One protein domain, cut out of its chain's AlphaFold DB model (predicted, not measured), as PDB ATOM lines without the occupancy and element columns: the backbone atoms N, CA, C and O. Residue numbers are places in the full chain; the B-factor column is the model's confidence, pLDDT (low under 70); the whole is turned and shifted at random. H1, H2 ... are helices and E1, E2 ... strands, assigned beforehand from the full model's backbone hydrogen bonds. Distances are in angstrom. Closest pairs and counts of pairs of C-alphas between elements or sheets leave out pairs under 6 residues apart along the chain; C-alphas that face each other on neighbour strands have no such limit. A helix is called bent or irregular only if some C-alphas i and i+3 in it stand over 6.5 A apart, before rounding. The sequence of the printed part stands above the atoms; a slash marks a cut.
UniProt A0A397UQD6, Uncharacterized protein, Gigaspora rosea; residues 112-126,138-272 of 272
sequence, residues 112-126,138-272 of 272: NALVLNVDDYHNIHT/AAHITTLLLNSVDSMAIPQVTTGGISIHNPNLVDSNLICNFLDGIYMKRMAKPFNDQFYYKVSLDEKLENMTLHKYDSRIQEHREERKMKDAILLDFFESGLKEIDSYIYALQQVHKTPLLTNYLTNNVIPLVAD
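Overview. This is residues 112 to 126 and 138 to 272 of the 272 residues of an uncharacterized protein of Gigaspora rosea (UniProt A0A397UQD6). A twisted sheet of four strands has H5 over one face, with H6 beyond the end of H5. From this body the chain swings out in a wide, open loop with an empty middle: H1, H2, H3 and H4 follow one another round it, and it comes back to the sheet at E3. The printed part has 150 residues, with six named helices and four named strands in the order E1 E2 H1 H2 H3 H4 E3 H5 H6 E4. The sheet is mixed, in the order E3 E2 E1 E4, and the class is mixed, helices and strands. The whole is loose, with a radius of gyration of the C-alphas of 21.4 A, and spans 56 by 46 by 32 A.

Along the chain. E1, residues 112 to 124, begins with C-alpha 112 at (379.575, 314.915, 409.289) and is 32.7 A long. E2, residues 139 to 152, is 37.3 A long and bends by 51 degrees at residue 149. E3, residues 229 to 236, is 20.8 A long and bends by 54 degrees at residue 232. E4 is residues 269 to 271, with C-alpha 271 at (378.690, 294.781, 405.344). H5 is residues 242 to 252, 15.7 A, and H6 residues 256 to 264, 13.5 A. H1, residues 172 to 187, is 19.8 A long, with a kink of 36 degrees near residue 181; it is neither bent nor irregular, but only just: C-alphas 181 and 184 are 6.4 A apart. H2 is residues 191 to 194, with C-alpha 191 at (413.118, 287.062, 408.669), H3 residues 201 to 208 and H4 residues 213 to 219.

Arrangement. E2 and E1 are antiparallel, with N 117 and O 145 2.8 A apart, within hydrogen-bond range. E3 and E2 are antiparallel, with N 144 and O 233 at 2.9 A. E1 and E4 are parallel, with N 270 and O 116 at 2.8 A. H5 is on the sheet at a height of 9.0 A, two layers, a helix on one face of a sheet; it lies over E2 and only just over E1, with 3 of its C-alphas, and runs slantwise to the strands, at 55 degrees to E2 on the local plane. The closest C-alphas of E2 and H5, Thr 142 and Ala 248, are 7.5 A apart. E3, H5 H6, E4 form a split strand-helix-strand unit, two strands running the same way with E2 and E1 between them, and its crossover is right-handed. H5 and H6 are close but not clearly touching, with the C-alphas of Val 252 and Leu 258 closest at 7.3 A, about perpendicular at 74 degrees. H1, H2, H3 and H4 are not on the sheet. In H3, H4 and H5 every O i to N i+4 pair is within hydrogen-bond range; H1 has 9 of 12, H6 4 of 5, and H2 is too short for such a pair.

Size, cuts and confidence. The C-alphas farthest apart, those of Thr 126 and Asp 193, are 57.6 A apart. Residues 127 to 137 are not printed, and C-alphas 126 and 138 are 7.5 A apart across this cut. The link from E2 to H1, 19 residues, is long. Residues 166 to 185, 187 to 193 and 195 to 225 stand free. The mean pLDDT of the printed part is 76.4, and 56 residues are under 70, among them residues 185 to 199 and 201 to 225.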
ATOM      1  N   ASN A 112     378.768 315.979 408.713       92.88
ATOM      2  CA  ASN A 112     379.575 314.915 409.289       92.88
ATOM      3  C   ASN A 112     379.734 313.747 408.314       92.88
ATOM      4  O   ASN A 112     378.848 313.452 407.518       92.88
ATOM      5  N   ALA A 113     380.844 313.021 408.434       91.94
ATOM      6  CA  ALA A 113     380.993 311.719 407.811       91.94
ATOM      7  C   ALA A 113     379.978 310.743 408.410       91.94
ATOM      8  O   ALA A 113     379.792 310.667 409.626       91.94
ATOM      9  N   LEU A 114     379.349 309.969 407.536       93.19
ATOM     10  CA  LEU A 114     378.398 308.931 407.896       93.19
ATOM     11  C   LEU A 114     378.956 307.584 407.454       93.19
ATOM     12  O   LEU A 114     379.613 307.511 406.419       93.19
ATOM     13  N   VAL A 115     378.672 306.533 408.214       92.44
ATOM     14  CA  VAL A 115     378.998 305.141 407.890       92.44
ATOM     15  C   VAL A 115     377.711 304.335 407.950       92.44
ATOM     16  O   VAL A 115     376.985 304.402 408.944       92.44
ATOM     17  N   LEU A 116     377.417 303.600 406.881       92.62
ATOM     18  CA  LEU A 116     376.252 302.730 406.806       92.62
ATOM     19  C   LEU A 116     376.678 301.306 407.145       92.62
ATOM     20  O   LEU A 116     377.465 300.707 406.417       92.62
ATOM     21  N   ASN A 117     376.113 300.763 408.213       91.06
ATOM     22  CA  ASN A 117     376.247 299.364 408.575       91.06
ATOM     23  C   ASN A 117     375.020 298.603 408.064       91.06
ATOM     24  O   ASN A 117     373.883 298.977 408.369       91.06
ATOM     25  N   VAL A 118     375.264 297.543 407.301       90.19
ATOM     26  CA  VAL A 118     374.245 296.626 406.787       90.19
ATOM     27  C   VAL A 118     374.601 295.242 407.283       90.19
ATOM     28  O   VAL A 118     375.628 294.698 406.896       90.19
ATOM     29  N   ASP A 119     373.762 294.706 408.157       88.06
ATOM     30  CA  ASP A 119     374.040 293.452 408.849       88.06
ATOM     31  C   ASP A 119     372.799 292.550 408.846       88.06
ATOM     32  O   ASP A 119     371.663 293.044 408.880       88.06
ATOM     33  N   ASP A 120     373.015 291.237 408.787       85.50
ATOM     34  CA  ASP A 120     371.975 290.218 408.918       85.50
ATOM     35  C   ASP A 120     371.953 289.740 410.363       85.50
ATOM     36  O   ASP A 120     372.730 288.887 410.805       85.50
ATOM     37  N   TYR A 121     371.008 290.285 411.116       75.38
ATOM     38  CA  TYR A 121     370.806 289.866 412.481       75.38
ATOM     39  C   TYR A 121     370.083 288.513 412.509       75.38
ATOM     40  O   TYR A 121     368.851 288.421 412.494       75.38
ATOM     41  N   HIS A 122     370.870 287.440 412.586       67.31
ATOM     42  CA  HIS A 122     370.373 286.083 412.789       67.31
ATOM     43  C   HIS A 122     369.985 285.838 414.269       67.31
ATOM     44  O   HIS A 122     370.492 286.497 415.176       67.31
ATOM     45  N   ASN A 123     369.169 284.816 414.555       59.34
ATOM     46  CA  ASN A 123     368.714 284.413 415.908       59.34
ATOM     47  C   ASN A 123     367.655 285.301 416.579       59.34
ATOM     48  O   ASN A 123     367.606 285.411 417.808       59.34
ATOM     49  N   ILE A 124     366.715 285.849 415.815       59.91
ATOM     50  CA  ILE A 124     365.478 286.339 416.427       59.91
ATOM     51  C   ILE A 124     364.613 285.127 416.766       59.91
ATOM     52  O   ILE A 124     364.004 284.497 415.900       59.91
ATOM     53  N   HIS A 125     364.607 284.759 418.048       54.53
ATOM     54  CA  HIS A 125     363.763 283.690 418.564       54.53
ATOM     55  C   HIS A 125     362.291 284.057 418.345       54.53
ATOM     56  O   HIS A 125     361.743 284.943 419.003       54.53
ATOM     57  N   THR A 126     361.638 283.376 417.407       53.56
ATOM     58  CA  THR A 126     360.193 283.488 417.204       53.56
ATOM     59  C   THR A 126     359.449 282.934 418.425       53.56
ATOM     60  O   THR A 126     359.930 282.018 419.100       53.56
ATOM     61  N   ALA A 138     365.413 280.159 411.971       59.09
ATOM     62  CA  ALA A 138     365.646 281.525 412.422       59.09
ATOM     63  C   ALA A 138     365.182 282.494 411.322       59.09
ATOM     64  O   ALA A 138     365.536 282.312 410.155       59.09
ATOM     65  N   ALA A 139     364.367 283.486 411.684       65.19
ATOM     66  CA  ALA A 139     364.086 284.596 410.784       65.19
ATOM     67  C   ALA A 139     365.364 285.433 410.669       65.19
ATOM     68  O   ALA A 139     366.001 285.732 411.684       65.19
ATOM     69  N   HIS A 140     365.741 285.754 409.438       76.94
ATOM     70  CA  HIS A 140     366.870 286.621 409.135       76.94
ATOM     71  C   HIS A 140     366.354 288.047 408.974       76.94
ATOM     72  O   HIS A 140     365.440 288.274 408.175       76.94
ATOM     73  N   ILE A 141     366.888 288.993 409.745       83.56
ATOM     74  CA  ILE A 141     366.484 290.396 409.659       83.56
ATOM     75  C   ILE A 141     367.687 291.234 409.262       83.56
ATOM     76  O   ILE A 141     368.628 291.418 410.032       83.56
ATOM     77  N   THR A 142     367.592 291.816 408.073       87.06
ATOM     78  CA  THR A 142     368.512 292.847 407.615       87.06
ATOM     79  C   THR A 142     368.266 294.118 408.411       87.06
ATOM     80  O   THR A 142     367.141 294.620 408.450       87.06
ATOM     81  N   THR A 143     369.320 294.653 409.016       89.62
ATOM     82  CA  THR A 143     369.286 295.901 409.781       89.62
ATOM     83  C   THR A 143     370.152 296.948 409.089       89.62
ATOM     84  O   THR A 143     371.317 296.698 408.789       89.62
ATOM     85  N   LEU A 144     369.584 298.131 408.856       91.50
ATOM     86  CA  LEU A 144     370.283 299.287 408.302       91.50
ATOM     87  C   LEU A 144     370.555 300.288 409.420       91.50
ATOM     88  O   LEU A 144     369.644 300.976 409.885       91.50
ATOM     89  N   LEU A 145     371.809 300.389 409.848       91.94
ATOM     90  CA  LEU A 145     372.221 301.304 410.906       91.94
ATOM     91  C   LEU A 145     373.146 302.376 410.336       91.94
ATOM     92  O   LEU A 145     374.151 302.073 409.700       91.94
ATOM     93  N   LEU A 146     372.826 303.638 410.591       92.50
ATOM     94  CA  LEU A 146     373.625 304.769 410.151       92.50
ATOM     95  C   LEU A 146     374.344 305.401 411.336       92.50
ATOM     96  O   LEU A 146     373.714 305.936 412.249       92.50
ATOM     97  N   ASN A 147     375.669 305.387 411.283       91.75
ATOM     98  CA  ASN A 147     376.523 305.960 412.312       91.75
ATOM     99  C   ASN A 147     377.117 307.276 411.827       91.75
ATOM    100  O   ASN A 147     377.645 307.345 410.720       91.75
ATOM    101  N   SER A 148     377.056 308.316 412.659       89.81
ATOM    102  CA  SER A 148     377.814 309.542 412.403       89.81
ATOM    103  C   SER A 148     379.189 309.448 413.043       89.81
ATOM    104  O   SER A 148     379.343 308.963 414.163       89.81
ATOM    105  N   VAL A 149     380.192 309.919 412.316       87.19
ATOM    106  CA  VAL A 149     381.567 310.034 412.782       87.19
ATOM    107  C   VAL A 149     381.848 311.509 413.035       87.19
ATOM    108  O   VAL A 149     381.366 312.383 412.307       87.19
ATOM    109  N   ASP A 150     382.631 311.803 414.068       85.62
ATOM    110  CA  ASP A 150     383.100 313.160 414.356       85.62
ATOM    111  C   ASP A 150     384.243 313.551 413.401       85.62
ATOM    112  O   ASP A 150     385.410 313.670 413.760       85.62
ATOM    113  N   SER A 151     383.903 313.621 412.117       88.00
ATOM    114  CA  SER A 151     384.775 313.973 411.001       88.00
ATOM    115  C   SER A 151     383.933 314.670 409.941       88.00
ATOM    116  O   SER A 151     382.723 314.469 409.884       88.00
ATOM    117  N   MET A 152     384.566 315.458 409.077       89.25
ATOM    118  CA  MET A 152     383.893 316.105 407.948       89.25
ATOM    119  C   MET A 152     383.329 315.065 406.975       89.25
ATOM    120  O   MET A 152     383.963 314.029 406.753       89.25
ATOM    121  N   ALA A 153     382.169 315.365 406.386       90.12
ATOM    122  CA  ALA A 153     381.573 314.591 405.304       90.12
ATOM    123  C   ALA A 153     382.602 314.285 404.205       90.12
ATOM    124  O   ALA A 153     383.396 315.143 403.817       90.12
ATOM    125  N   ILE A 154     382.597 313.044 403.717       88.69
ATOM    126  CA  ILE A 154     383.523 312.598 402.675       88.69
ATOM    127  C   ILE A 154     382.960 313.078 401.335       88.69
ATOM    128  O   ILE A 154     381.920 312.563 400.926       88.69
ATOM    129  N   PRO A 155     383.596 314.034 400.640       87.44
ATOM    130  CA  PRO A 155     383.052 314.559 399.395       87.44
ATOM    131  C   PRO A 155     383.165 313.512 398.286       87.44
ATOM    132  O   PRO A 155     384.157 312.800 398.196       87.44
ATOM    133  N   GLN A 156     382.187 313.432 397.390       83.81
ATOM    134  CA  GLN A 156     382.235 312.513 396.249       83.81
ATOM    135  C   GLN A 156     383.338 312.876 395.256       83.81
ATOM    136  O   GLN A 156     383.888 312.005 394.580       83.81
ATOM    137  N   VAL A 157     383.684 314.159 395.183       82.38
ATOM    138  CA  VAL A 157     384.698 314.692 394.283       82.38
ATOM    139  C   VAL A 157     385.773 315.375 395.115       82.38
ATOM    140  O   VAL A 157     385.490 316.204 395.975       82.38
ATOM    141  N   THR A 158     387.027 315.018 394.861       76.44
ATOM    142  CA  THR A 158     388.181 315.680 395.477       76.44
ATOM    143  C   THR A 158     388.301 317.130 395.000       76.44
ATOM    144  O   THR A 158     387.754 317.519 393.969       76.44
ATOM    145  N   THR A 159     389.091 317.944 395.701       70.69
ATOM    146  CA  THR A 159     389.374 319.344 395.328       70.69
ATOM    147  C   THR A 159     389.946 319.520 393.914       70.69
ATOM    148  O   THR A 159     389.855 320.608 393.357       70.69
ATOM    149  N   GLY A 160     390.495 318.460 393.308       72.12
ATOM    150  CA  GLY A 160     390.969 318.437 391.921       72.12
ATOM    151  C   GLY A 160     389.923 318.035 390.874       72.12
ATOM    152  O   GLY A 160     390.292 317.815 389.724       72.12
ATOM    153  N   GLY A 161     388.646 317.879 391.242       74.62
ATOM    154  CA  GLY A 161     387.590 317.440 390.319       74.62
ATOM    155  C   GLY A 161     387.592 315.933 390.031       74.62
ATOM    156  O   GLY A 161     386.826 315.463 389.193       74.62
ATOM    157  N   ILE A 162     388.443 315.163 390.716       74.62
ATOM    158  CA  ILE A 162     388.546 313.711 390.543       74.62
ATOM    159  C   ILE A 162     387.550 313.043 391.489       74.62
ATOM    160  O   ILE A 162     387.609 313.271 392.700       74.62
ATOM    161  N   SER A 163     386.648 312.226 390.940       76.62
ATOM    162  CA  SER A 163     385.714 311.407 391.719       76.62
ATOM    163  C   SER A 163     386.466 310.426 392.619       76.62
ATOM    164  O   SER A 163     387.420 309.787 392.175       76.62
ATOM    165  N   ILE A 164     386.024 310.278 393.869       74.88
ATOM    166  CA  ILE A 164     386.533 309.242 394.781       74.88
ATOM    167  C   ILE A 164     386.106 307.846 394.304       74.88
ATOM    168  O   ILE A 164     386.805 306.863 394.553       74.88
ATOM    169  N   HIS A 165     384.994 307.742 393.571       69.50
ATOM    170  CA  HIS A 165     384.621 306.488 392.932       69.50
ATOM    171  C   HIS A 165     385.622 306.149 391.824       69.50
ATOM    172  O   HIS A 165     385.648 306.797 390.781       69.50
ATOM    173  N   ASN A 166     386.409 305.092 392.043       68.81
ATOM    174  CA  ASN A 166     387.217 304.465 391.005       68.81
ATOM    175  C   ASN A 166     386.322 303.523 390.171       68.81
ATOM    176  O   ASN A 166     385.996 302.437 390.655       68.81
ATOM    177  N   PRO A 167     385.925 303.881 388.934       63.53
ATOM    178  CA  PRO A 167     385.050 303.038 388.116       63.53
ATOM    179  C   PRO A 167     385.713 301.714 387.719       63.53
ATOM    180  O   PRO A 167     385.016 300.742 387.444       63.53
ATOM    181  N   ASN A 168     387.048 301.651 387.737       66.56
ATOM    182  CA  ASN A 168     387.780 300.420 387.463       66.56
ATOM    183  C   ASN A 168     387.813 299.473 388.674       66.56
ATOM    184  O   ASN A 168     388.296 298.358 388.513       66.56
ATOM    185  N   LEU A 169     387.293 299.897 389.846       63.00
ATOM    186  CA  LEU A 169     387.266 299.205 391.148       63.00
ATOM    187  C   LEU A 169     388.651 298.735 391.622       63.00
ATOM    188  O   LEU A 169     389.228 299.299 392.551       63.00
ATOM    189  N   VAL A 170     389.184 297.722 390.950       67.44
ATOM    190  CA  VAL A 170     390.436 297.021 391.212       67.44
ATOM    191  C   VAL A 170     391.253 297.026 389.918       67.44
ATOM    192  O   VAL A 170     390.985 296.262 388.994       67.44
ATOM    193  N   ASP A 171     392.279 297.876 389.849       74.62
ATOM    194  CA  ASP A 171     393.269 297.809 388.771       74.62
ATOM    195  C   ASP A 171     394.313 296.746 389.132       74.62
ATOM    196  O   ASP A 171     395.199 296.966 389.964       74.62
ATOM    197  N   SER A 172     394.181 295.567 388.522       76.50
ATOM    198  CA  SER A 172     395.067 294.431 388.773       76.50
ATOM    199  C   SER A 172     396.529 294.749 388.461       76.50
ATOM    200  O   SER A 172     397.407 294.327 389.209       76.50
ATOM    201  N   ASN A 173     396.809 295.545 387.425       80.12
ATOM    202  CA  ASN A 173     398.176 295.936 387.081       80.12
ATOM    203  C   ASN A 173     398.757 296.872 388.137       80.12
ATOM    204  O   ASN A 173     399.915 296.730 388.521       80.12
ATOM    205  N   LEU A 174     397.956 297.813 388.635       80.31
ATOM    206  CA  LEU A 174     398.378 298.754 389.673       80.31
ATOM    207  C   LEU A 174     398.630 298.034 391.004       80.31
ATOM    208  O   LEU A 174     399.632 298.311 391.662       80.31
ATOM    209  N   ILE A 175     397.796 297.048 391.352       77.94
ATOM    210  CA  ILE A 175     398.011 296.170 392.510       77.94
ATOM    211  C   ILE A 175     399.288 295.351 392.345       77.94
ATOM    212  O   ILE A 175     400.116 295.366 393.252       77.94
ATOM    213  N   CYS A 176     399.487 294.686 391.204       80.44
ATOM    214  CA  CYS A 176     400.709 293.926 390.935       80.44
ATOM    215  C   CYS A 176     401.950 294.818 391.040       80.44
ATOM    216  O   CYS A 176     402.876 294.492 391.775       80.44
ATOM    217  N   ASN A 177     401.930 295.999 390.418       83.25
ATOM    218  CA  ASN A 177     403.034 296.957 390.480       83.25
ATOM    219  C   ASN A 177     403.320 297.433 391.914       83.25
ATOM    220  O   ASN A 177     404.480 297.614 392.292       83.25
ATOM    221  N   PHE A 178     402.283 297.643 392.728       79.88
ATOM    222  CA  PHE A 178     402.430 298.085 394.116       79.88
ATOM    223  C   PHE A 178     402.921 296.956 395.035       79.88
ATOM    224  O   PHE A 178     403.798 297.176 395.876       79.88
ATOM    225  N   LEU A 179     402.402 295.738 394.851       78.69
ATOM    226  CA  LEU A 179     402.862 294.532 395.540       78.69
ATOM    227  C   LEU A 179     404.321 294.221 395.184       78.69
ATOM    228  O   LEU A 179     405.132 294.011 396.085       78.69
ATOM    229  N   ASP A 180     404.699 294.301 393.913       80.19
ATOM    230  CA  ASP A 180     406.085 294.123 393.476       80.19
ATOM    231  C   ASP A 180     406.998 295.236 394.009       80.19
ATOM    232  O   ASP A 180     408.089 294.985 394.529       80.19
ATOM    233  N   GLY A 181     406.543 296.488 393.954       78.69
ATOM    234  CA  GLY A 181     407.329 297.637 394.393       78.69
ATOM    235  C   GLY A 181     407.592 297.671 395.902       78.69
ATOM    236  O   GLY A 181     408.718 297.961 396.321       78.69
ATOM    237  N   ILE A 182     406.570 297.390 396.719       69.56
ATOM    238  CA  ILE A 182     406.617 297.540 398.183       69.56
ATOM    239  C   ILE A 182     406.796 296.201 398.893       69.56
ATOM    240  O   ILE A 182     407.628 296.094 399.800       69.56
ATOM    241  N   TYR A 183     406.021 295.184 398.514       67.31
ATOM    242  CA  TYR A 183     405.975 293.920 399.241       67.31
ATOM    243  C   TYR A 183     407.057 292.947 398.792       67.31
ATOM    244  O   TYR A 183     407.691 292.371 399.670       67.31
ATOM    245  N   MET A 184     407.374 292.822 397.498       73.88
ATOM    246  CA  MET A 184     408.448 291.911 397.065       73.88
ATOM    247  C   MET A 184     409.814 292.339 397.604       73.88
ATOM    248  O   MET A 184     410.574 291.502 398.083       73.88
ATOM    249  N   LYS A 185     410.099 293.648 397.670       69.75
ATOM    250  CA  LYS A 185     411.314 294.160 398.334       69.75
ATOM    251  C   LYS A 185     411.357 293.866 399.834       69.75
ATOM    252  O   LYS A 185     412.443 293.717 400.391       69.75
ATOM    253  N   ARG A 186     410.199 293.818 400.504       64.25
ATOM    254  CA  ARG A 186     410.109 293.439 401.920       64.25
ATOM    255  C   ARG A 186     410.253 291.929 402.075       64.25
ATOM    256  O   ARG A 186     411.124 291.519 402.828       64.25
ATOM    257  N   MET A 187     409.490 291.115 401.347       65.12
ATOM    258  CA  MET A 187     409.549 289.644 401.373       65.12
ATOM    259  C   MET A 187     410.920 289.084 400.978       65.12
ATOM    260  O   MET A 187     411.324 288.054 401.504       65.12
ATOM    261  N   ALA A 188     411.663 289.776 400.109       67.88
ATOM    262  CA  ALA A 188     413.036 289.419 399.755       67.88
ATOM    263  C   ALA A 188     414.045 289.613 400.905       67.88
ATOM    264  O   ALA A 188     415.177 289.141 400.805       67.88
ATOM    265  N   LYS A 189     413.666 290.298 401.995       68.19
ATOM    266  CA  LYS A 189     414.488 290.364 403.206       68.19
ATOM    267  C   LYS A 189     414.235 289.126 404.071       68.19
ATOM    268  O   LYS A 189     413.079 288.860 404.405       68.19
ATOM    269  N   PRO A 190     415.283 288.397 404.485       61.81
ATOM    270  CA  PRO A 190     415.130 287.273 405.395       61.81
ATOM    271  C   PRO A 190     414.537 287.733 406.734       61.81
ATOM    272  O   PRO A 190     414.725 288.872 407.162       61.81
ATOM    273  N   PHE A 191     413.836 286.821 407.410       56.47
ATOM    274  CA  PHE A 191     413.118 287.062 408.669       56.47
ATOM    275  C   PHE A 191     413.959 287.805 409.732       56.47
ATOM    276  O   PHE A 191     413.448 288.683 410.426       56.47
ATOM    277  N   ASN A 192     415.266 287.521 409.802       60.00
ATOM    278  CA  ASN A 192     416.206 288.185 410.714       60.00
ATOM    279  C   ASN A 192     416.469 289.671 410.395       60.00
ATOM    280  O   ASN A 192     416.717 290.442 411.318       60.00
ATOM    281  N   ASP A 193     416.386 290.085 409.129       65.00
ATOM    282  CA  ASP A 193     416.631 291.473 408.707       65.00
ATOM    283  C   ASP A 193     415.370 292.346 408.802       65.00
ATOM    284  O   ASP A 193     415.463 293.569 408.924       65.00
ATOM    285  N   GLN A 194     414.176 291.744 408.741       57.28
ATOM    286  CA  GLN A 194     412.903 292.465 408.897       57.28
ATOM    287  C   GLN A 194     412.613 292.864 410.349       57.28
ATOM    288  O   GLN A 194     412.003 293.906 410.581       57.28
ATOM    289  N   PHE A 195     413.052 292.052 411.315       56.12
ATOM    290  CA  PHE A 195     412.761 292.227 412.742       56.12
ATOM    291  C   PHE A 195     413.943 292.753 413.561       56.12
ATOM    292  O   PHE A 195     413.958 292.613 414.783       56.12
ATOM    293  N   TYR A 196     414.895 293.452 412.935       52.78
ATOM    294  CA  TYR A 196     415.907 294.236 413.656       52.78
ATOM    295  C   TYR A 196     415.313 295.526 414.261       52.78
ATOM    296  O   TYR A 196     415.885 296.610 414.177       52.78
ATOM    297  N   TYR A 197     414.131 295.423 414.867       55.00
ATOM    298  CA  TYR A 197     413.570 296.456 415.718       55.00
ATOM    299  C   TYR A 197     413.859 296.074 417.167       55.00
ATOM    300  O   TYR A 197     413.485 294.996 417.628       55.00
ATOM    301  N   LYS A 198     414.517 296.984 417.896       59.28
ATOM    302  CA  LYS A 198     414.589 296.994 419.366       59.28
ATOM    303  C   LYS A 198     413.190 297.271 419.944       59.28
ATOM    304  O   LYS A 198     412.981 298.292 420.583       59.28
ATOM    305  N   VAL A 199     412.218 296.407 419.676       58.59
ATOM    306  CA  VAL A 199     410.955 296.413 420.417       58.59
ATOM    307  C   VAL A 199     411.286 295.878 421.802       58.59
ATOM    308  O   VAL A 199     411.947 294.840 421.923       58.59
ATOM    309  N   SER A 200     410.920 296.624 422.842       70.88
ATOM    310  CA  SER A 200     411.180 296.199 424.217       70.88
ATOM    311  C   SER A 200     410.461 294.876 424.503       70.88
ATOM    312  O   SER A 200     409.447 294.554 423.880       70.88
ATOM    313  N   LEU A 201     410.996 294.079 425.431       66.31
ATOM    314  CA  LEU A 201     410.360 292.818 425.819       66.31
ATOM    315  C   LEU A 201     408.915 293.051 426.295       66.31
ATOM    316  O   LEU A 201     408.055 292.225 426.004       66.31
ATOM    317  N   ASP A 202     408.656 294.191 426.939       68.94
ATOM    318  CA  ASP A 202     407.348 294.583 427.467       68.94
ATOM    319  C   ASP A 202     406.315 294.788 426.354       68.94
ATOM    320  O   ASP A 202     405.242 294.198 426.388       68.94
ATOM    321  N   GLU A 203     406.674 295.526 425.305       66.06
ATOM    322  CA  GLU A 203     405.804 295.796 424.151       66.06
ATOM    323  C   GLU A 203     405.537 294.517 423.329       66.06
ATOM    324  O   GLU A 203     404.480 294.331 422.722       66.06
ATOM    325  N   LYS A 204     406.478 293.568 423.350       64.44
ATOM    326  CA  LYS A 204     406.302 292.238 422.752       64.44
ATOM    327  C   LYS A 204     405.381 291.352 423.592       64.44
ATOM    328  O   LYS A 204     404.588 290.601 423.029       64.44
ATOM    329  N   LEU A 205     405.481 291.447 424.919       67.06
ATOM    330  CA  LEU A 205     404.621 290.728 425.853       67.06
ATOM    331  C   LEU A 205     403.186 291.251 425.765       67.06
ATOM    332  O   LEU A 205     402.274 290.440 425.672       67.06
ATOM    333  N   GLU A 206     403.001 292.572 425.686       62.31
ATOM    334  CA  GLU A 206     401.701 293.238 425.559       62.31
ATOM    335  C   GLU A 206     400.951 292.782 424.299       62.31
ATOM    336  O   GLU A 206     399.812 292.324 424.400       62.31
ATOM    337  N   ASN A 207     401.634 292.757 423.147       61.03
ATOM    338  CA  ASN A 207     401.109 292.236 421.876       61.03
ATOM    339  C   ASN A 207     400.813 290.721 421.892       61.03
ATOM    340  O   ASN A 207     400.022 290.236 421.083       61.03
ATOM    341  N   MET A 208     401.463 289.959 422.780       58.94
ATOM    342  CA  MET A 208     401.238 288.519 422.961       58.94
ATOM    343  C   MET A 208     400.209 288.199 424.051       58.94
ATOM    344  O   MET A 208     399.737 287.061 424.129       58.94
ATOM    345  N   THR A 209     399.847 289.167 424.893       56.56
ATOM    346  CA  THR A 209     398.788 288.989 425.883       56.56
ATOM    347  C   THR A 209     397.465 288.888 425.145       56.56
ATOM    348  O   THR A 209     396.918 289.876 424.665       56.56
ATOM    349  N   LEU A 210     396.948 287.662 425.065       52.44
ATOM    350  CA  LEU A 210     395.585 287.369 424.647       52.44
ATOM    351  C   LEU A 210     394.637 288.376 425.313       52.44
ATOM    352  O   LEU A 210     394.471 288.361 426.536       52.44
ATOM    353  N   HIS A 211     394.056 289.271 424.512       54.66
ATOM    354  CA  HIS A 211     393.145 290.298 424.996       54.66
ATOM    355  C   HIS A 211     392.014 289.631 425.776       54.66
ATOM    356  O   HIS A 211     391.178 288.917 425.218       54.66
ATOM    357  N   LYS A 212     391.991 289.847 427.089       53.25
ATOM    358  CA  LYS A 212     390.902 289.388 427.941       53.25
ATOM    359  C   LYS A 212     389.660 290.181 427.535       53.25
ATOM    360  O   LYS A 212     389.572 291.376 427.809       53.25
ATOM    361  N   TYR A 213     388.736 289.527 426.831       54.69
ATOM    362  CA  TYR A 213     387.554 290.170 426.248       54.69
ATOM    363  C   TYR A 213     386.776 291.012 427.271       54.69
ATOM    364  O   TYR A 213     386.383 292.130 426.952       54.69
ATOM    365  N   ASP A 214     386.644 290.541 428.513       59.84
ATOM    366  CA  ASP A 214     385.930 291.254 429.584       59.84
ATOM    367  C   ASP A 214     386.550 292.611 429.943       59.84
ATOM    368  O   ASP A 214     385.828 293.592 430.131       59.84
ATOM    369  N   SER A 215     387.883 292.695 429.987       59.06
ATOM    370  CA  SER A 215     388.602 293.943 430.271       59.06
ATOM    371  C   SER A 215     388.366 294.966 429.160       59.06
ATOM    372  O   SER A 215     388.006 296.107 429.435       59.06
ATOM    373  N   ARG A 216     388.406 294.520 427.897       58.25
ATOM    374  CA  ARG A 216     388.120 295.363 426.727       58.25
ATOM    375  C   ARG A 216     386.652 295.811 426.670       58.25
ATOM    376  O   ARG A 216     386.359 296.921 426.238       58.25
ATOM    377  N   ILE A 217     385.707 294.978 427.118       60.78
ATOM    378  CA  ILE A 217     384.288 295.360 427.247       60.78
ATOM    379  C   ILE A 217     384.122 296.483 428.280       60.78
ATOM    380  O   ILE A 217     383.338 297.409 428.065       60.78
ATOM    381  N   GLN A 218     384.838 296.395 429.402       64.06
ATOM    382  CA  GLN A 218     384.769 297.381 430.475       64.06
ATOM    383  C   GLN A 218     385.458 298.702 430.098       64.06
ATOM    384  O   GLN A 218     384.917 299.763 430.413       64.06
ATOM    385  N   GLU A 219     386.593 298.640 429.399       64.19
ATOM    386  CA  GLU A 219     387.386 299.798 428.962       64.19
ATOM    387  C   GLU A 219     386.718 300.574 427.815       64.19
ATOM    388  O   GLU A 219     386.617 301.796 427.878       64.19
ATOM    389  N   HIS A 220     386.142 299.886 426.824       65.19
ATOM    390  CA  HIS A 220     385.525 300.518 425.645       65.19
ATOM    391  C   HIS A 220     384.011 300.742 425.797       65.19
ATOM    392  O   HIS A 220     383.244 300.718 424.832       65.19
ATOM    393  N   ARG A 221     383.539 300.941 427.032       67.75
ATOM    394  CA  ARG A 221     382.111 301.134 427.326       67.75
ATOM    395  C   ARG A 221     381.509 302.351 426.635       67.75
ATOM    396  O   ARG A 221     380.336 302.297 426.289       67.75
ATOM    397  N   GLU A 222     382.273 303.433 426.484       68.31
ATOM    398  CA  GLU A 222     381.811 304.646 425.794       68.31
ATOM    399  C   GLU A 222     381.736 304.443 424.278       68.31
ATOM    400  O   GLU A 222     380.733 304.818 423.681       68.31
ATOM    401  N   GLU A 223     382.722 303.774 423.676       61.12
ATOM    402  CA  GLU A 223     382.755 303.474 422.233       61.12
ATOM    403  C   GLU A 223     381.638 302.518 421.799       61.12
ATOM    404  O   GLU A 223     381.163 302.569 420.670       61.12
ATOM    405  N   ARG A 224     381.173 301.656 422.709       62.84
ATOM    406  CA  ARG A 224     380.043 300.745 422.471       62.84
ATOM    407  C   ARG A 224     378.676 301.407 422.625       62.84
ATOM    408  O   ARG A 224     377.657 300.741 422.430       62.84
ATOM    409  N   LYS A 225     378.608 302.679 423.027       68.00
ATOM    410  CA  LYS A 225     377.320 303.370 423.127       68.00
ATOM    411  C   LYS A 225     376.851 303.754 421.730       68.00
ATOM    412  O   LYS A 225     377.497 304.533 421.046       68.00
ATOM    413  N   MET A 226     375.654 303.311 421.369       70.19
ATOM    414  CA  MET A 226     374.948 303.698 420.140       70.19
ATOM    415  C   MET A 226     374.361 305.124 420.228       70.19
ATOM    416  O   MET A 226     373.207 305.348 419.886       70.19
ATOM    417  N   LYS A 227     375.116 306.089 420.769       74.50
ATOM    418  CA  LYS A 227     374.654 307.481 420.939       74.50
ATOM    419  C   LYS A 227     374.582 308.230 419.609       74.50
ATOM    420  O   LYS A 227     373.663 309.014 419.410       74.50
ATOM    421  N   ASP A 228     375.535 307.959 418.723       82.38
ATOM    422  CA  ASP A 228     375.670 308.569 417.396       82.38
ATOM    423  C   ASP A 228     375.286 307.581 416.288       82.38
ATOM    424  O   ASP A 228     375.887 307.559 415.214       82.38
ATOM    425  N   ALA A 229     374.308 306.729 416.586       87.31
ATOM    426  CA  ALA A 229     373.784 305.719 415.688       87.31
ATOM    427  C   ALA A 229     372.271 305.893 415.570       87.31
ATOM    428  O   ALA A 229     371.582 306.072 416.578       87.31
ATOM    429  N   ILE A 230     371.748 305.804 414.353       91.62
ATOM    430  CA  ILE A 230     370.311 305.761 414.113       91.62
ATOM    431  C   ILE A 230     369.952 304.559 413.252       91.62
ATOM    432  O   ILE A 230     370.611 304.256 412.258       91.62
ATOM    433  N   LEU A 231     368.892 303.863 413.650       91.44
ATOM    434  CA  LEU A 231     368.272 302.835 412.827       91.44
ATOM    435  C   LEU A 231     367.566 303.528 411.658       91.44
ATOM    436  O   LEU A 231     366.744 304.408 411.897       91.44
ATOM    437  N   LEU A 232     367.917 303.169 410.426       90.56
ATOM    438  CA  LEU A 232     367.228 303.650 409.227       90.56
ATOM    439  C   LEU A 232     366.022 302.777 408.908       90.56
ATOM    440  O   LEU A 232     364.939 303.295 408.660       90.56
ATOM    441  N   ASP A 233     366.232 301.462 408.883       90.31
ATOM    442  CA  ASP A 233     365.183 300.483 408.621       90.31
ATOM    443  C   ASP A 233     365.630 299.085 409.069       90.31
ATOM    444  O   ASP A 233     366.823 298.825 409.263       90.31
ATOM    445  N   PHE A 234     364.671 298.175 409.209       88.25
ATOM    446  CA  PHE A 234     364.922 296.753 409.398       88.25
ATOM    447  C   PHE A 234     363.806 295.929 408.759       88.25
ATOM    448  O   PHE A 234     362.623 296.240 408.889       88.25
ATOM    449  N   PHE A 235     364.164 294.852 408.068       87.50
ATOM    450  CA  PHE A 235     363.196 294.013 407.364       87.50
ATOM    451  C   PHE A 235     363.702 292.579 407.227       87.50
ATOM    452  O   PHE A 235     364.899 292.306 407.290       87.50
ATOM    453  N   GLU A 236     362.771 291.646 407.042       84.00
ATOM    454  CA  GLU A 236     363.091 290.229 406.885       84.00
ATOM    455  C   GLU A 236     363.787 289.987 405.536       84.00
ATOM    456  O   GLU A 236     363.189 290.154 404.473       84.00
ATOM    457  N   SER A 237     365.077 289.655 405.584       81.25
ATOM    458  CA  SER A 237     365.921 289.319 404.433       81.25
ATOM    459  C   SER A 237     367.249 288.750 404.934       81.25
ATOM    460  O   SER A 237     367.780 289.208 405.942       81.25
ATOM    461  N   GLY A 238     367.778 287.746 404.232       73.81
ATOM    462  CA  GLY A 238     368.940 286.969 404.672       73.81
ATOM    463  C   GLY A 238     370.316 287.491 404.280       73.81
ATOM    464  O   GLY A 238     371.270 286.775 404.542       73.81
ATOM    465  N   LEU A 239     370.426 288.627 403.574       80.81
ATOM    466  CA  LEU A 239     371.683 289.158 402.997       80.81
ATOM    467  C   LEU A 239     372.631 288.102 402.371       80.81
ATOM    468  O   LEU A 239     373.835 288.305 402.289       80.81
ATOM    469  N   LYS A 240     372.115 286.958 401.897       81.00
ATOM    470  CA  LYS A 240     372.957 285.858 401.379       81.00
ATOM    471  C   LYS A 240     373.390 286.081 399.937       81.00
ATOM    472  O   LYS A 240     374.362 285.491 399.478       81.00
ATOM    473  N   GLU A 241     372.632 286.896 399.214       84.88
ATOM    474  CA  GLU A 241     372.781 287.127 397.784       84.88
ATOM    475  C   GLU A 241     372.966 288.619 397.508       84.88
ATOM    476  O   GLU A 241     372.451 289.473 398.234       84.88
ATOM    477  N   ILE A 242     373.654 288.939 396.411       84.56
ATOM    478  CA  ILE A 242     373.889 290.325 395.978       84.56
ATOM    479  C   ILE A 242     372.563 291.077 395.805       84.56
ATOM    480  O   ILE A 242     372.461 292.236 396.204       84.56
ATOM    481  N   ASP A 243     371.523 290.416 395.296       87.69
ATOM    482  CA  ASP A 243     370.200 291.023 395.122       87.69
ATOM    483  C   ASP A 243     369.580 291.469 396.456       87.69
ATOM    484  O   ASP A 243     368.914 292.504 396.521       87.69
ATOM    485  N   SER A 244     369.860 290.744 397.546       85.94
ATOM    486  CA  SER A 244     369.412 291.117 398.894       85.94
ATOM    487  C   SER A 244     370.118 292.383 399.388       85.94
ATOM    488  O   SER A 244     369.472 293.267 399.954       85.94
ATOM    489  N   TYR A 245     371.419 292.512 399.114       87.06
ATOM    490  CA  TYR A 245     372.179 293.731 399.395       87.06
ATOM    491  C   TYR A 245     371.698 294.915 398.550       87.06
ATOM    492  O   TYR A 245     371.523 296.016 399.071       87.06
ATOM    493  N   ILE A 246     371.421 294.698 397.262       88.44
ATOM    494  CA  ILE A 246     370.868 295.735 396.382       88.44
ATOM    495  C   ILE A 246     369.521 296.217 396.922       88.44
ATOM    496  O   ILE A 246     369.301 297.424 397.021       88.44
ATOM    497  N   TYR A 247     368.638 295.301 397.324       90.19
ATOM    498  CA  TYR A 247     367.354 295.656 397.924       90.19
ATOM    499  C   TYR A 247     367.520 296.475 399.212       90.19
ATOM    500  O   TYR A 247     366.797 297.454 399.420       90.19
ATOM    501  N   ALA A 248     368.496 296.121 400.051       88.19
ATOM    502  CA  ALA A 248     368.810 296.851 401.274       88.19
ATOM    503  C   ALA A 248     369.285 298.283 400.983       88.19
ATOM    504  O   ALA A 248     368.761 299.241 401.552       88.19
ATOM    505  N   LEU A 249     370.187 298.453 400.016       88.81
ATOM    506  CA  LEU A 249     370.650 299.769 399.571       88.81
ATOM    507  C   LEU A 249     369.533 300.592 398.908       88.81
ATOM    508  O   LEU A 249     369.477 301.809 399.074       88.81
ATOM    509  N   GLN A 250     368.584 299.957 398.218       90.00
ATOM    510  CA  GLN A 250     367.401 300.650 397.699       90.00
ATOM    511  C   GLN A 250     366.527 301.236 398.817       90.00
ATOM    512  O   GLN A 250     365.936 302.297 398.616       90.00
ATOM    513  N   GLN A 251     366.463 300.604 399.998       88.50
ATOM    514  CA  GLN A 251     365.743 301.179 401.143       88.50
ATOM    515  C   GLN A 251     366.397 302.475 401.629       88.50
ATOM    516  O   GLN A 251     365.698 303.438 401.936       88.50
ATOM    517  N   VAL A 252     367.731 302.540 401.618       87.12
ATOM    518  CA  VAL A 252     368.501 303.738 401.998       87.12
ATOM    519  C   VAL A 252     368.102 304.937 401.128       87.12
ATOM    520  O   VAL A 252     367.863 306.033 401.638       87.12
ATOM    521  N   HIS A 253     367.920 304.714 399.823       85.00
ATOM    522  CA  HIS A 253     367.507 305.746 398.866       85.00
ATOM    523  C   HIS A 253     366.064 306.246 399.033       85.00
ATOM    524  O   HIS A 253     365.715 307.290 398.476       85.00
ATOM    525  N   LYS A 254     365.217 305.555 399.810       86.88
ATOM    526  CA  LYS A 254     363.851 306.025 400.095       86.88
ATOM    527  C   LYS A 254     363.831 307.290 400.952       86.88
ATOM    528  O   LYS A 254     362.834 308.006 400.933       86.88
ATOM    529  N   THR A 255     364.911 307.581 401.680       85.19
ATOM    530  CA  THR A 255     365.008 308.758 402.552       85.19
ATOM    531  C   THR A 255     365.526 309.971 401.763       85.19
ATOM    532  O   THR A 255     366.708 309.999 401.414       85.19
ATOM    533  N   PRO A 256     364.711 311.019 401.505       87.12
ATOM    534  CA  PRO A 256     365.096 312.115 400.605       87.12
ATOM    535  C   PRO A 256     366.344 312.887 401.050       87.12
ATOM    536  O   PRO A 256     367.185 313.229 400.224       87.12
ATOM    537  N   LEU A 257     366.492 313.135 402.356       88.44
ATOM    538  CA  LEU A 257     367.657 313.839 402.908       88.44
ATOM    539  C   LEU A 257     368.955 313.054 402.705       88.44
ATOM    540  O   LEU A 257     369.988 313.642 402.399       88.44
ATOM    541  N   LEU A 258     368.892 311.727 402.820       88.44
ATOM    542  CA  LEU A 258     370.048 310.864 402.617       88.44
ATOM    543  C   LEU A 258     370.427 310.791 401.136       88.44
ATOM    544  O   LEU A 258     371.602 310.872 400.794       88.44
ATOM    545  N   THR A 259     369.431 310.744 400.250       87.69
ATOM    546  CA  THR A 259     369.647 310.851 398.803       87.69
ATOM    547  C   THR A 259     370.287 312.189 398.433       87.69
ATOM    548  O   THR A 259     371.245 312.196 397.667       87.69
ATOM    549  N   ASN A 260     369.846 313.304 399.026       89.19
ATOM    550  CA  ASN A 260     370.488 314.608 398.837       89.19
ATOM    551  C   ASN A 260     371.934 314.616 399.354       89.19
ATOM    552  O   ASN A 260     372.819 315.123 398.670       89.19
ATOM    553  N   TYR A 261     372.201 314.023 400.521       90.38
ATOM    554  CA  TYR A 261     373.561 313.892 401.051       90.38
ATOM    555  C   TYR A 261     374.470 313.113 400.081       90.38
ATOM    556  O   TYR A 261     375.564 313.573 399.757       90.38
ATOM    557  N   LEU A 262     373.985 311.995 399.534       89.19
ATOM    558  CA  LEU A 262     374.714 311.146 398.584       89.19
ATOM    559  C   LEU A 262     374.980 311.801 397.214       89.19
ATOM    560  O   LEU A 262     375.780 311.279 396.443       89.19
ATOM    561  N   THR A 263     374.341 312.935 396.890       87.44
ATOM    562  CA  THR A 263     374.646 313.671 395.645       87.44
ATOM    563  C   THR A 263     376.000 314.369 395.680       87.44
ATOM    564  O   THR A 263     376.612 314.550 394.634       87.44
ATOM    565  N   ASN A 264     376.454 314.771 396.870       88.00
ATOM    566  CA  ASN A 264     377.701 315.515 397.046       88.00
ATOM    567  C   ASN A 264     378.734 314.735 397.860       88.00
ATOM    568  O   ASN A 264     379.924 315.031 397.768       88.00
ATOM    569  N   ASN A 265     378.294 313.751 398.645       90.19
ATOM    570  CA  ASN A 265     379.113 313.029 399.610       90.19
ATOM    571  C   ASN A 265     379.032 311.511 399.405       90.19
ATOM    572  O   ASN A 265     378.110 310.992 398.781       90.19
ATOM    573  N   VAL A 266     379.990 310.788 399.977       89.00
ATOM    574  CA  VAL A 266     380.064 309.323 399.968       89.00
ATOM    575  C   VAL A 266     379.886 308.796 401.386       89.00
ATOM    576  O   VAL A 266     380.365 309.386 402.355       89.00
ATOM    577  N   ILE A 267     379.194 307.664 401.493       90.94
ATOM    578  CA  ILE A 267     379.006 306.922 402.739       90.94
ATOM    579  C   ILE A 267     379.714 305.575 402.578       90.94
ATOM    580  O   ILE A 267     379.320 304.795 401.709       90.94
ATOM    581  N   PRO A 268     380.757 305.283 403.370       89.00
ATOM    582  CA  PRO A 268     381.332 303.951 403.433       89.00
ATOM    583  C   PRO A 268     380.282 302.942 403.904       89.00
ATOM    584  O   PRO A 268     379.585 303.176 404.897       89.00
ATOM    585  N   LEU A 269     380.188 301.830 403.182       88.19
ATOM    586  CA  LEU A 269     379.353 300.687 403.526       88.19
ATOM    587  C   LEU A 269     380.192 299.671 404.303       88.19
ATOM    588  O   LEU A 269     381.244 299.245 403.828       88.19
ATOM    589  N   VAL A 270     379.704 299.276 405.473       85.38
ATOM    590  CA  VAL A 270     380.217 298.156 406.261       85.38
ATOM    591  C   VAL A 270     379.169 297.054 406.194       85.38
ATOM    592  O   VAL A 270     378.052 297.230 406.678       85.38
ATOM    593  N   ALA A 271     379.523 295.958 405.541       82.88
ATOM    594  CA  ALA A 271     378.690 294.781 405.344       82.88
ATOM    595  C   ALA A 271     379.568 293.526 405.434       82.88
ATOM    596  O   ALA A 271     380.778 293.623 405.198       82.88
ATOM    597  N   ASP A 272     378.949 292.395 405.768       65.31
ATOM    598  CA  ASP A 272     379.585 291.073 405.840       65.31
ATOM    599  C   ASP A 272     379.859 290.454 404.458       65.31
ATOM    600  O   ASP A 272     379.028 290.633 403.528       65.31
TER     601      ASP A 272